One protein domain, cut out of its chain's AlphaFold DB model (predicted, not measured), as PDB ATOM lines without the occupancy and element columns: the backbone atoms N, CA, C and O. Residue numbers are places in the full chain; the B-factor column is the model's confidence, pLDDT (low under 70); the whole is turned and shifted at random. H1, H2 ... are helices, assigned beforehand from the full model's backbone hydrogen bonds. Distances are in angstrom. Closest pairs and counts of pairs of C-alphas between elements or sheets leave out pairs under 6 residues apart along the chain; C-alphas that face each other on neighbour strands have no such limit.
ATOM      1  N   VAL A   2      83.358 195.371 143.258       80.19
ATOM      2  CA  VAL A   2      83.655 196.795 142.954       80.19
ATOM      3  C   VAL A   2      84.279 197.021 141.558       80.19
ATOM      4  O   VAL A   2      83.766 197.825 140.784       80.19
ATOM      5  N   ARG A   3      85.299 196.240 141.166       83.38
ATOM      6  CA  ARG A   3      85.916 196.316 139.821       83.38
ATOM      7  C   ARG A   3      84.926 196.082 138.671       83.38
ATOM      8  O   ARG A   3      85.128 196.617 137.592       83.38
ATOM      9  N   GLN A   4      83.871 195.300 138.884       85.81
ATOM     10  CA  GLN A   4      82.887 194.971 137.845       85.81
ATOM     11  C   GLN A   4      82.075 196.209 137.441       85.81
ATOM     12  O   GLN A   4      81.692 196.343 136.286       85.81
ATOM     13  N   HIS A   5      81.849 197.123 138.390       85.25
ATOM     14  CA  HIS A   5      81.041 198.325 138.187       85.25
ATOM     15  C   HIS A   5      81.868 199.557 137.812       85.25
ATOM     16  O   HIS A   5      81.366 200.431 137.114       85.25
ATOM     17  N   TYR A   6      83.124 199.635 138.261       90.12
ATOM     18  CA  TYR A   6      83.961 200.828 138.077       90.12
ATOM     19  C   TYR A   6      85.218 200.579 137.242       90.12
ATOM     20  O   TYR A   6      85.922 201.528 136.924       90.12
ATOM     21  N   GLY A   7      85.504 199.332 136.861       89.06
ATOM     22  CA  GLY A   7      86.783 198.921 136.275       89.06
ATOM     23  C   GLY A   7      87.193 199.655 134.999       89.06
ATOM     24  O   GLY A   7      88.385 199.810 134.752       89.06
ATOM     25  N   SER A   8      86.216 200.106 134.213       93.38
ATOM     26  CA  SER A   8      86.411 200.874 132.978       93.38
ATOM     27  C   SER A   8      86.458 202.390 133.192       93.38
ATOM     28  O   SER A   8      86.631 203.133 132.229       93.38
ATOM     29  N   SER A   9      86.273 202.872 134.424       95.00
ATOM     30  CA  SER A   9      86.217 204.308 134.700       95.00
ATOM     31  C   SER A   9      87.620 204.933 134.665       95.00
ATOM     32  O   SER A   9      88.565 204.309 135.158       95.00
ATOM     33  N   PRO A  10      87.780 206.174 134.165       95.88
ATOM     34  CA  PRO A  10      89.097 206.778 133.933       95.88
ATOM     35  C   PRO A  10      90.003 206.841 135.169       95.88
ATOM     36  O   PRO A  10      91.209 206.632 135.067       95.88
ATOM     37  N   HIS A  11      89.431 207.089 136.351       96.12
ATOM     38  CA  HIS A  11      90.191 207.223 137.597       96.12
ATOM     39  C   HIS A  11      90.224 205.936 138.434       96.12
ATOM     40  O   HIS A  11      90.750 205.935 139.550       96.12
ATOM     41  N   TRP A  12      89.690 204.826 137.910       94.81
ATOM     42  CA  TRP A  12      89.648 203.554 138.626       94.81
ATOM     43  C   TRP A  12      91.024 203.018 139.047       94.81
ATOM     44  O   TRP A  12      91.117 202.573 140.187       94.81
ATOM     45  N   PRO A  13      92.101 203.066 138.232       93.81
ATOM     46  CA  PRO A  13      93.393 202.510 138.643       93.81
ATOM     47  C   PRO A  13      93.933 203.117 139.946       93.81
ATOM     48  O   PRO A  13      94.327 202.385 140.851       93.81
ATOM     49  N   ALA A  14      93.873 204.446 140.075       93.19
ATOM     50  CA  ALA A  14      94.296 205.145 141.288       93.19
ATOM     51  C   ALA A  14      93.330 204.894 142.459       93.19
ATOM     52  O   ALA A  14      93.761 204.645 143.584       93.19
ATOM     53  N   LEU A  15      92.017 204.904 142.198       93.94
ATOM     54  CA  LEU A  15      91.010 204.648 143.229       93.94
ATOM     55  C   LEU A  15      91.096 203.215 143.778       93.94
ATOM     56  O   LEU A  15      90.936 203.009 144.976       93.94
ATOM     57  N   ALA A  16      91.373 202.225 142.931       93.38
ATOM     58  CA  ALA A  16      91.514 200.831 143.333       93.38
ATOM     59  C   ALA A  16      92.683 200.633 144.305       93.38
ATOM     60  O   ALA A  16      92.529 199.917 145.291       93.38
ATOM     61  N   GLN A  17      93.818 201.296 144.052       93.38
ATOM     62  CA  GLN A  17      94.957 201.294 144.973       93.38
ATOM     63  C   GLN A  17      94.591 201.954 146.301       93.38
ATOM     64  O   GLN A  17      94.844 201.381 147.357       93.38
ATOM     65  N   ALA A  18      93.931 203.116 146.255       94.19
ATOM     66  CA  ALA A  18      93.493 203.808 147.462       94.19
ATOM     67  C   ALA A  18      92.549 202.943 148.309       94.19
ATOM     68  O   ALA A  18      92.662 202.951 149.526       94.19
ATOM     69  N   LEU A  19      91.649 202.172 147.687       93.56
ATOM     70  CA  LEU A  19      90.661 201.330 148.372       93.56
ATOM     71  C   LEU A  19      91.237 200.080 149.056       93.56
ATOM     72  O   LEU A  19      90.494 199.433 149.798       93.56
ATOM     73  N   ALA A  20      92.509 199.729 148.846       92.94
ATOM     74  CA  ALA A  20      93.103 198.514 149.412       92.94
ATOM     75  C   ALA A  20      92.907 198.376 150.942       92.94
ATOM     76  O   ALA A  20      92.391 197.338 151.359       92.94
ATOM     77  N   PRO A  21      93.136 199.414 151.778       94.25
ATOM     78  CA  PRO A  21      92.925 199.313 153.225       94.25
ATOM     79  C   PRO A  21      91.461 199.066 153.616       94.25
ATOM     80  O   PRO A  21      91.176 198.460 154.646       94.25
ATOM     81  N   VAL A  22      90.500 199.519 152.802       93.25
ATOM     82  CA  VAL A  22      89.071 199.249 153.039       93.25
ATOM     83  C   VAL A  22      88.753 197.789 152.735       93.25
ATOM     84  O   VAL A  22      87.982 197.174 153.467       93.25
ATOM     85  N   LEU A  23      89.350 197.227 151.680       91.12
ATOM     86  CA  LEU A  23      89.203 195.811 151.343       91.12
ATOM     87  C   LEU A  23      89.810 194.913 152.427       91.12
ATOM     88  O   LEU A  23      89.186 193.928 152.810       91.12
ATOM     89  N   GLU A  24      90.963 195.291 152.973       93.25
ATOM     90  CA  GLU A  24      91.574 194.612 154.120       93.25
ATOM     91  C   GLU A  24      90.706 194.726 155.380       93.25
ATOM     92  O   GLU A  24      90.516 193.742 156.091       93.25
ATOM     93  N   ALA A  25      90.089 195.889 155.626       94.38
ATOM     94  CA  ALA A  25      89.191 196.085 156.764       94.38
ATOM     95  C   ALA A  25      87.960 195.160 156.735       94.38
ATOM     96  O   ALA A  25      87.426 194.832 157.794       94.38
ATOM     97  N   PHE A  26      87.509 194.697 155.562       91.25
ATOM     98  CA  PHE A  26      86.428 193.705 155.496       91.25
ATOM     99  C   PHE A  26      86.818 192.367 156.131       91.25
ATOM    100  O   PHE A  26      85.947 191.701 156.690       91.25
ATOM    101  N   ALA A  27      88.102 191.995 156.116       92.88
ATOM    102  CA  ALA A  27      88.578 190.763 156.740       92.88
ATOM    103  C   ALA A  27      88.470 190.787 158.274       92.88
ATOM    104  O   ALA A  27      88.546 189.741 158.906       92.88
ATOM    105  N   THR A  28      88.275 191.960 158.891       91.44
ATOM    106  CA  THR A  28      88.104 192.051 160.347       91.44
ATOM    107  C   THR A  28      86.684 191.727 160.803       91.44
ATOM    108  O   THR A  28      86.451 191.728 162.006       91.44
ATOM    109  N   GLU A  29      85.720 191.578 159.883       89.56
ATOM    110  CA  GLU A  29      84.293 191.326 160.167       89.56
ATOM    111  C   GLU A  29      83.646 192.341 161.134       89.56
ATOM    112  O   GLU A  29      82.628 192.087 161.778       89.56
ATOM    113  N   ARG A  30      84.224 193.545 161.233       91.31
ATOM    114  CA  ARG A  30      83.767 194.607 162.135       91.31
ATOM    115  C   ARG A  30      83.286 195.792 161.322       91.31
ATOM    116  O   ARG A  30      84.085 196.573 160.811       91.31
ATOM    117  N   THR A  31      81.968 195.977 161.275       92.81
ATOM    118  CA  THR A  31      81.328 197.085 160.547       92.81
ATOM    119  C   THR A  31      81.882 198.451 160.949       92.81
ATOM    120  O   THR A  31      82.076 199.303 160.088       92.81
ATOM    121  N   ALA A  32      82.192 198.656 162.234       90.38
ATOM    122  CA  ALA A  32      82.786 199.903 162.718       90.38
ATOM    123  C   ALA A  32      84.157 200.186 162.080       90.38
ATOM    124  O   ALA A  32      84.402 201.306 161.641       90.38
ATOM    125  N   THR A  33      85.012 199.163 161.959       92.12
ATOM    126  CA  THR A  33      86.323 199.276 161.308       92.12
ATOM    127  C   THR A  33      86.159 199.634 159.836       92.12
ATOM    128  O   THR A  33      86.757 200.597 159.366       92.12
ATOM    129  N   VAL A  34      85.284 198.928 159.113       93.81
ATOM    130  CA  VAL A  34      85.018 199.209 157.692       93.81
ATOM    131  C   VAL A  34      84.464 200.626 157.500       93.81
ATOM    132  O   VAL A  34      84.928 201.358 156.623       93.81
ATOM    133  N   ALA A  35      83.502 201.046 158.326       92.12
ATOM    134  CA  ALA A  35      82.899 202.375 158.260       92.12
ATOM    135  C   ALA A  35      83.922 203.484 158.542       92.12
ATOM    136  O   ALA A  35      83.982 204.461 157.797       92.12
ATOM    137  N   GLN A  36      84.761 203.322 159.567       92.94
ATOM    138  CA  GLN A  36      85.803 204.288 159.901       92.94
ATOM    139  C   GLN A  36      86.870 204.372 158.804       92.94
ATOM    140  O   GLN A  36      87.193 205.477 158.364       92.94
ATOM    141  N   THR A  37      87.391 203.234 158.335       95.12
ATOM    142  CA  THR A  37      88.437 203.193 157.301       95.12
ATOM    143  C   THR A  37      87.934 203.776 155.983       95.12
ATOM    144  O   THR A  37      88.613 204.607 155.383       95.12
ATOM    145  N   SER A  38      86.723 203.409 155.552       94.12
ATOM    146  CA  SER A  38      86.131 203.951 154.321       94.12
ATOM    147  C   SER A  38      85.809 205.441 154.433       94.12
ATOM    148  O   SER A  38      86.126 206.191 153.514       94.12
ATOM    149  N   THR A  39      85.251 205.898 155.558       94.00
ATOM    150  CA  THR A  39      84.961 207.323 155.775       94.00
ATOM    151  C   THR A  39      86.241 208.149 155.765       94.00
ATOM    152  O   THR A  39      86.306 209.150 155.058       94.00
ATOM    153  N   ARG A  40      87.281 207.712 156.488       95.00
ATOM    154  CA  ARG A  40      88.574 208.405 156.525       95.00
ATOM    155  C   ARG A  40      89.207 208.478 155.139       95.00
ATOM    156  O   ARG A  40      89.535 209.569 154.699       95.00
ATOM    157  N   LEU A  41      89.263 207.357 154.418       95.38
ATOM    158  CA  LEU A  41      89.769 207.326 153.047       95.38
ATOM    159  C   LEU A  41      89.035 208.321 152.143       95.38
ATOM    160  O   LEU A  41      89.674 209.059 151.396       95.38
ATOM    161  N   LEU A  42      87.699 208.350 152.187       94.25
ATOM    162  CA  LEU A  42      86.918 209.262 151.349       94.25
ATOM    163  C   LEU A  42      87.199 210.724 151.712       94.25
ATOM    164  O   LEU A  42      87.343 211.548 150.816       94.25
ATOM    165  N   LEU A  43      87.309 211.045 153.001       94.62
ATOM    166  CA  LEU A  43      87.646 212.389 153.473       94.62
ATOM    167  C   LEU A  43      89.063 212.803 153.043       94.62
ATOM    168  O   LEU A  43      89.238 213.915 152.538       94.62
ATOM    169  N   ASP A  44      90.037 211.899 153.146       95.19
ATOM    170  CA  ASP A  44      91.429 212.128 152.742       95.19
ATOM    171  C   ASP A  44      91.540 212.367 151.227       95.19
ATOM    172  O   ASP A  44      92.178 213.327 150.792       95.19
ATOM    173  N   LEU A  45      90.842 211.567 150.409       95.38
ATOM    174  CA  LEU A  45      90.774 211.756 148.952       95.38
ATOM    175  C   LEU A  45      90.207 213.128 148.556       95.38
ATOM    176  O   LEU A  45      90.555 213.665 147.503       95.38
ATOM    177  N   LEU A  46      89.328 213.694 149.385       94.69
ATOM    178  CA  LEU A  46      88.737 215.014 149.168       94.69
ATOM    179  C   LEU A  46      89.559 216.153 149.792       94.69
ATOM    180  O   LEU A  46      89.200 217.324 149.633       94.69
ATOM    181  N   GLY A  47      90.666 215.832 150.469       94.31
ATOM    182  CA  GLY A  47      91.508 216.796 151.171       94.31
ATOM    183  C   GLY A  47      90.801 217.450 152.359       94.31
ATOM    184  O   GLY A  47      91.047 218.623 152.650       94.31
ATOM    185  N   TRP A  48      89.877 216.740 153.010       94.38
ATOM    186  CA  TRP A  48      89.220 217.227 154.219       94.38
ATOM    187  C   TRP A  48      90.223 217.275 155.376       94.38
ATOM    188  O   TRP A  48      90.956 216.324 155.617       94.38
ATOM    189  N   ARG A  49      90.262 218.403 156.093       90.94
ATOM    190  CA  ARG A  49      91.268 218.689 157.136       90.94
ATOM    191  C   ARG A  49      90.694 218.699 158.553       90.94
ATOM    192  O   ARG A  49      91.310 219.256 159.456       90.94
ATOM    193  N   GLY A  50      89.481 218.182 158.737       90.19
ATOM    194  CA  GLY A  50      88.860 218.133 160.055       90.19
ATOM    195  C   GLY A  50      89.427 217.015 160.927       90.19
ATOM    196  O   GLY A  50      90.280 216.231 160.510       90.19
ATOM    197  N   GLN A  51      88.932 216.942 162.159       90.94
ATOM    198  CA  GLN A  51      89.323 215.923 163.126       90.94
ATOM    199  C   GLN A  51      88.243 214.845 163.226       90.94
ATOM    200  O   GLN A  51      87.055 215.151 163.316       90.94
ATOM    201  N   ILE A  52      88.660 213.578 163.219       89.81
ATOM    202  CA  ILE A  52      87.780 212.432 163.476       89.81
ATOM    203  C   ILE A  52      88.026 211.979 164.908       89.81
ATOM    204  O   ILE A  52      89.142 211.571 165.231       89.81
ATOM    205  N   ALA A 109      70.864 219.453 145.301       85.69
ATOM    206  CA  ALA A 109      70.026 218.756 144.322       85.69
ATOM    207  C   ALA A 109      70.562 218.815 142.880       85.69
ATOM    208  O   ALA A 109      69.964 218.231 141.979       85.69
ATOM    209  N   THR A 110      71.670 219.518 142.637       86.50
ATOM    210  CA  THR A 110      72.161 219.847 141.292       86.50
ATOM    211  C   THR A 110      73.461 219.127 140.935       86.50
ATOM    212  O   THR A 110      74.152 218.543 141.775       86.50
ATOM    213  N   GLY A 111      73.790 219.137 139.640       87.12
ATOM    214  CA  GLY A 111      75.006 218.529 139.108       87.12
ATOM    215  C   GLY A 111      75.104 217.043 139.444       87.12
ATOM    216  O   GLY A 111      74.123 216.302 139.378       87.12
ATOM    217  N   ILE A 112      76.296 216.617 139.849       88.38
ATOM    218  CA  ILE A 112      76.579 215.225 140.215       88.38
ATOM    219  C   ILE A 112      75.852 214.755 141.489       88.38
ATOM    220  O   ILE A 112      75.852 213.560 141.778       88.38
ATOM    221  N   TRP A 113      75.200 215.654 142.239       88.31
ATOM    222  CA  TRP A 113      74.456 215.309 143.458       88.31
ATOM    223  C   TRP A 113      72.981 215.010 143.209       88.31
ATOM    224  O   TRP A 113      72.357 214.335 144.029       88.31
ATOM    225  N   SER A 114      72.450 215.421 142.053       86.19
ATOM    226  CA  SER A 114      71.071 215.136 141.626       86.19
ATOM    227  C   SER A 114      70.732 213.639 141.662       86.19
ATOM    228  O   SER A 114      69.610 213.243 141.976       86.19
ATOM    229  N   THR A 115      71.727 212.784 141.424       82.38
ATOM    230  CA  THR A 115      71.601 211.323 141.433       82.38
ATOM    231  C   THR A 115      72.181 210.666 142.685       82.38
ATOM    232  O   THR A 115      72.162 209.441 142.771       82.38
ATOM    233  N   SER A 116      72.652 211.429 143.679       80.12
ATOM    234  CA  SER A 116      73.368 210.918 144.868       80.12
ATOM    235  C   SER A 116      72.592 209.879 145.684       80.12
ATOM    236  O   SER A 116      73.189 209.020 146.321       80.12
ATOM    237  N   ARG A 117      71.254 209.900 145.629       77.50
ATOM    238  CA  ARG A 117      70.400 208.889 146.279       77.50
ATOM    239  C   ARG A 117      70.374 207.541 145.550       77.50
ATOM    240  O   ARG A 117      69.902 206.562 146.112       77.50
ATOM    241  N   ARG A 118      70.819 207.503 144.292       78.00
ATOM    242  CA  ARG A 118      70.781 206.327 143.408       78.00
ATOM    243  C   ARG A 118      72.167 205.761 143.110       78.00
ATOM    244  O   ARG A 118      72.261 204.614 142.690       78.00
ATOM    245  N   ILE A 119      73.224 206.553 143.296       79.94
ATOM    246  CA  ILE A 119      74.596 206.166 142.955       79.94
ATOM    247  C   ILE A 119      75.536 206.323 144.148       79.94
ATOM    248  O   ILE A 119      75.377 207.213 144.977       79.94
ATOM    249  N   SER A 120      76.546 205.457 144.215       85.38
ATOM    250  CA  SER A 120      77.589 205.521 145.241       85.38
ATOM    251  C   SER A 120      78.533 206.709 145.017       85.38
ATOM    252  O   SER A 120      78.834 207.059 143.875       85.38
ATOM    253  N   ALA A 121      79.107 207.245 146.099       88.12
ATOM    254  CA  ALA A 121      80.228 208.188 146.029       88.12
ATOM    255  C   ALA A 121      81.423 207.637 145.221       88.12
ATOM    256  O   ALA A 121      82.132 208.402 144.567       88.12
ATOM    257  N   LEU A 122      81.607 206.307 145.193       91.06
ATOM    258  CA  LEU A 122      82.636 205.652 144.380       91.06
ATOM    259  C   LEU A 122      82.464 205.912 142.884       91.06
ATOM    260  O   LEU A 122      83.465 206.033 142.185       91.06
ATOM    261  N   TRP A 123      81.225 206.043 142.395       92.12
ATOM    262  CA  TRP A 123      80.986 206.377 140.993       92.12
ATOM    263  C   TRP A 123      81.582 207.738 140.649       92.12
ATOM    264  O   TRP A 123      82.327 207.845 139.682       92.12
ATOM    265  N   ALA A 124      81.309 208.766 141.461       92.88
ATOM    266  CA  ALA A 124      81.814 210.110 141.198       92.88
ATOM    267  C   ALA A 124      83.348 210.122 141.239       92.88
ATOM    268  O   ALA A 124      83.992 210.635 140.327       92.88
ATOM    269  N   LEU A 125      83.949 209.474 142.238       94.75
ATOM    270  CA  LEU A 125      85.404 209.366 142.339       94.75
ATOM    271  C   LEU A 125      86.025 208.638 141.142       94.75
ATOM    272  O   LEU A 125      87.041 209.088 140.621       94.75
ATOM    273  N   ALA A 126      85.416 207.546 140.678       95.06
ATOM    274  CA  ALA A 126      85.923 206.768 139.554       95.06
ATOM    275  C   ALA A 126      85.720 207.477 138.201       95.06
ATOM    276  O   ALA A 126      86.595 207.416 137.337       95.06
ATOM    277  N   ALA A 127      84.579 208.149 138.018       93.94
ATOM    278  CA  ALA A 127      84.181 208.763 136.754       93.94
ATOM    279  C   ALA A 127      84.870 210.108 136.494       93.94
ATOM    280  O   ALA A 127      85.291 210.359 135.370       93.94
ATOM    281  N   ILE A 128      84.982 210.968 137.514       94.44
ATOM    282  CA  ILE A 128      85.479 212.350 137.359       94.44
ATOM    283  C   ILE A 128      86.696 212.682 138.233       94.44
ATOM    284  O   ILE A 128      87.244 213.774 138.113       94.44
ATOM    285  N   GLY A 129      87.115 211.770 139.112       95.81
ATOM    286  CA  GLY A 129      88.343 211.899 139.892       95.81
ATOM    287  C   GLY A 129      88.186 212.650 141.227       95.81
ATOM    288  O   GLY A 129      87.348 213.554 141.345       95.81
ATOM    289  N   PRO A 130      89.013 212.331 142.246       95.62
ATOM    290  CA  PRO A 130      88.937 212.945 143.578       95.62
ATOM    291  C   PRO A 130      89.049 214.472 143.583       95.62
ATOM    292  O   PRO A 130      88.258 215.149 144.236       95.62
ATOM    293  N   GLN A 131      89.975 215.040 142.807       95.69
ATOM    294  CA  GLN A 131      90.209 216.486 142.760       95.69
ATOM    295  C   GLN A 131      88.987 217.239 142.222       95.69
ATOM    296  O   GLN A 131      88.618 218.284 142.759       95.69
ATOM    297  N   ALA A 132      88.323 216.700 141.195       95.62
ATOM    298  CA  ALA A 132      87.149 217.330 140.604       95.62
ATOM    299  C   ALA A 132      85.911 217.214 141.507       95.62
ATOM    300  O   ALA A 132      85.070 218.117 141.512       95.62
ATOM    301  N   VAL A 133      85.787 216.126 142.275       94.56
ATOM    302  CA  VAL A 133      84.772 215.994 143.333       94.56
ATOM    303  C   VAL A 133      85.044 217.018 144.437       94.56
ATOM    304  O   VAL A 133      84.159 217.800 144.775       94.56
ATOM    305  N   ALA A 134      86.284 217.096 144.926       94.62
ATOM    306  CA  ALA A 134      86.681 218.014 145.990       94.62
ATOM    307  C   ALA A 134      86.452 219.488 145.616       94.62
ATOM    308  O   ALA A 134      85.950 220.266 146.427       94.62
ATOM    309  N   THR A 135      86.761 219.881 144.377       94.44
ATOM    310  CA  THR A 135      86.490 221.238 143.877       94.44
ATOM    311  C   THR A 135      84.997 221.558 143.886       94.44
ATOM    312  O   THR A 135      84.618 222.643 144.318       94.44
ATOM    313  N   ARG A 136      84.135 220.609 143.502       93.06
ATOM    314  CA  ARG A 136      82.677 220.800 143.557       93.06
ATOM    315  C   ARG A 136      82.157 220.885 144.993       93.06
ATOM    316  O   ARG A 136      81.310 221.726 145.267       93.06
ATOM    317  N   CYS A 137      82.688 220.086 145.921       91.00
ATOM    318  CA  CYS A 137      82.360 220.208 147.347       91.00
ATOM    319  C   CYS A 137      82.738 221.590 147.907       91.00
ATOM    320  O   CYS A 137      81.932 222.211 148.595       91.00
ATOM    321  N   ARG A 138      83.929 222.109 147.577       90.88
ATOM    322  CA  ARG A 138      84.368 223.451 148.006       90.88
ATOM    323  C   ARG A 138      83.523 224.575 147.407       90.88
ATOM    324  O   ARG A 138      83.214 225.535 148.107       90.88
ATOM    325  N   ALA A 139      83.125 224.448 146.143       90.00
ATOM    326  CA  ALA A 139      82.238 225.416 145.500       90.00
ATOM    327  C   ALA A 139      80.884 225.523 146.225       90.00
ATOM    328  O   ALA A 139      80.341 226.609 146.361       90.00
ATOM    329  N   LEU A 140      80.365 224.415 146.760       86.56
ATOM    330  CA  LEU A 140      79.118 224.419 147.531       86.56
ATOM    331  C   LEU A 140      79.268 225.008 148.927       86.56
ATOM    332  O   LEU A 140      78.375 225.704 149.383       86.56
ATOM    333  N   ALA A 141      80.402 224.766 149.587       79.62
ATOM    334  CA  ALA A 141      80.685 225.351 150.897       79.62
ATOM    335  C   ALA A 141      80.859 226.881 150.850       79.62
ATOM    336  O   ALA A 141      80.761 227.543 151.876       79.62
ATOM    337  N   THR A 142      81.147 227.434 149.669       77.81
ATOM    338  CA  THR A 142      81.331 228.876 149.441       77.81
ATOM    339  C   THR A 142      80.104 229.546 148.820       77.81
ATOM    340  O   THR A 142      80.057 230.772 148.760       77.81
ATOM    341  N   ALA A 143      79.100 228.770 148.392       66.31
ATOM    342  CA  ALA A 143      77.844 229.294 147.872       66.31
ATOM    343  C   ALA A 143      76.908 229.680 149.041       66.31
ATOM    344  O   ALA A 143      76.558 228.810 149.842       66.31
TER     345      ALA A 143
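This is residues 2 to 52 and 109 to 143 of the 150 residues of the protein "WbqC-like family protein" of Streptomyces sp. F12 (UniProt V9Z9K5). Six helices, mostly short, are set in an arch: the longest, H4, folds back on H3 as a helical hairpin at one end, and H6 makes the opposite end. Between these ends H2 and H5 meet near the first residue of H2, Trp 12, and Ala 126 of H5, steeply tilted to each other, with the short H1 near both. The 86 printed residues hold six named helices, H1 to H6 in chain order, and no named strand; the class is all helix. The whole is compact, with a radius of gyration of the C-alphas of 13.6 A, and spans 40 by 34 by 23 A.

Find C-alpha 31 at (81.328, 197.085, 160.547); from there H4, residues 31 to 45, runs 21.0 A to C-alpha 45 at (90.774, 211.756, 148.952). Before it look for H3 at residues 20 to 26, H2 at residues 12 to 18 and H1 at residues 2 to 6, which begins at C-alpha 2 at (83.655, 196.795, 142.954). Beyond the cut, H5 takes residues 121 to 128 and measures 11.0 A. H6, residues 130 to 142, runs 18.6 A and ends at C-alpha 142 at (81.331, 228.876, 149.441).

Start at H4, which touches H3 with residues 33 to 38 alone. The closest C-alphas, those of Ala 25 and Val 34, are 5.3 A apart, and this hairpin runs opposite ways at a shallow tilt of 18 degrees. H4 is close to H2 but not clearly touching it, with the C-alphas of Ala 18 and Leu 41 closest at 7.6 A. At the other end of H4, the C-alphas of Leu 45 and Pro 130 come closest to each other at 5.8 A; H4 and H6 are close but not clearly touching, about perpendicular at 83 degrees. Next look at H2 and H5, which touch, closest at the C-alphas of Trp 12 and Ala 126, 5.0 A apart, with a steep tilt of 48 degrees, opposite ways. H1 is close to H5 but not clearly touching it, with the C-alphas of Tyr 6 and Ala 126 closest at 6.4 A. H4 and H5 are apart. In each of the six helices every O i to N i+4 pair is within hydrogen-bond range.

The farthest C-alphas, those of Ala 27 and Ala 143, are 41.0 A apart. Residues 53 to 108 are not printed, and C-alphas 52 and 109 are 26.9 A apart across this cut. The links that are printed whole are tight. Residues 27 to 32 stand free. Residues 109 to 120 hold no named element. The mean pLDDT of the printed part is 90.7, and residue 143 alone is under 70.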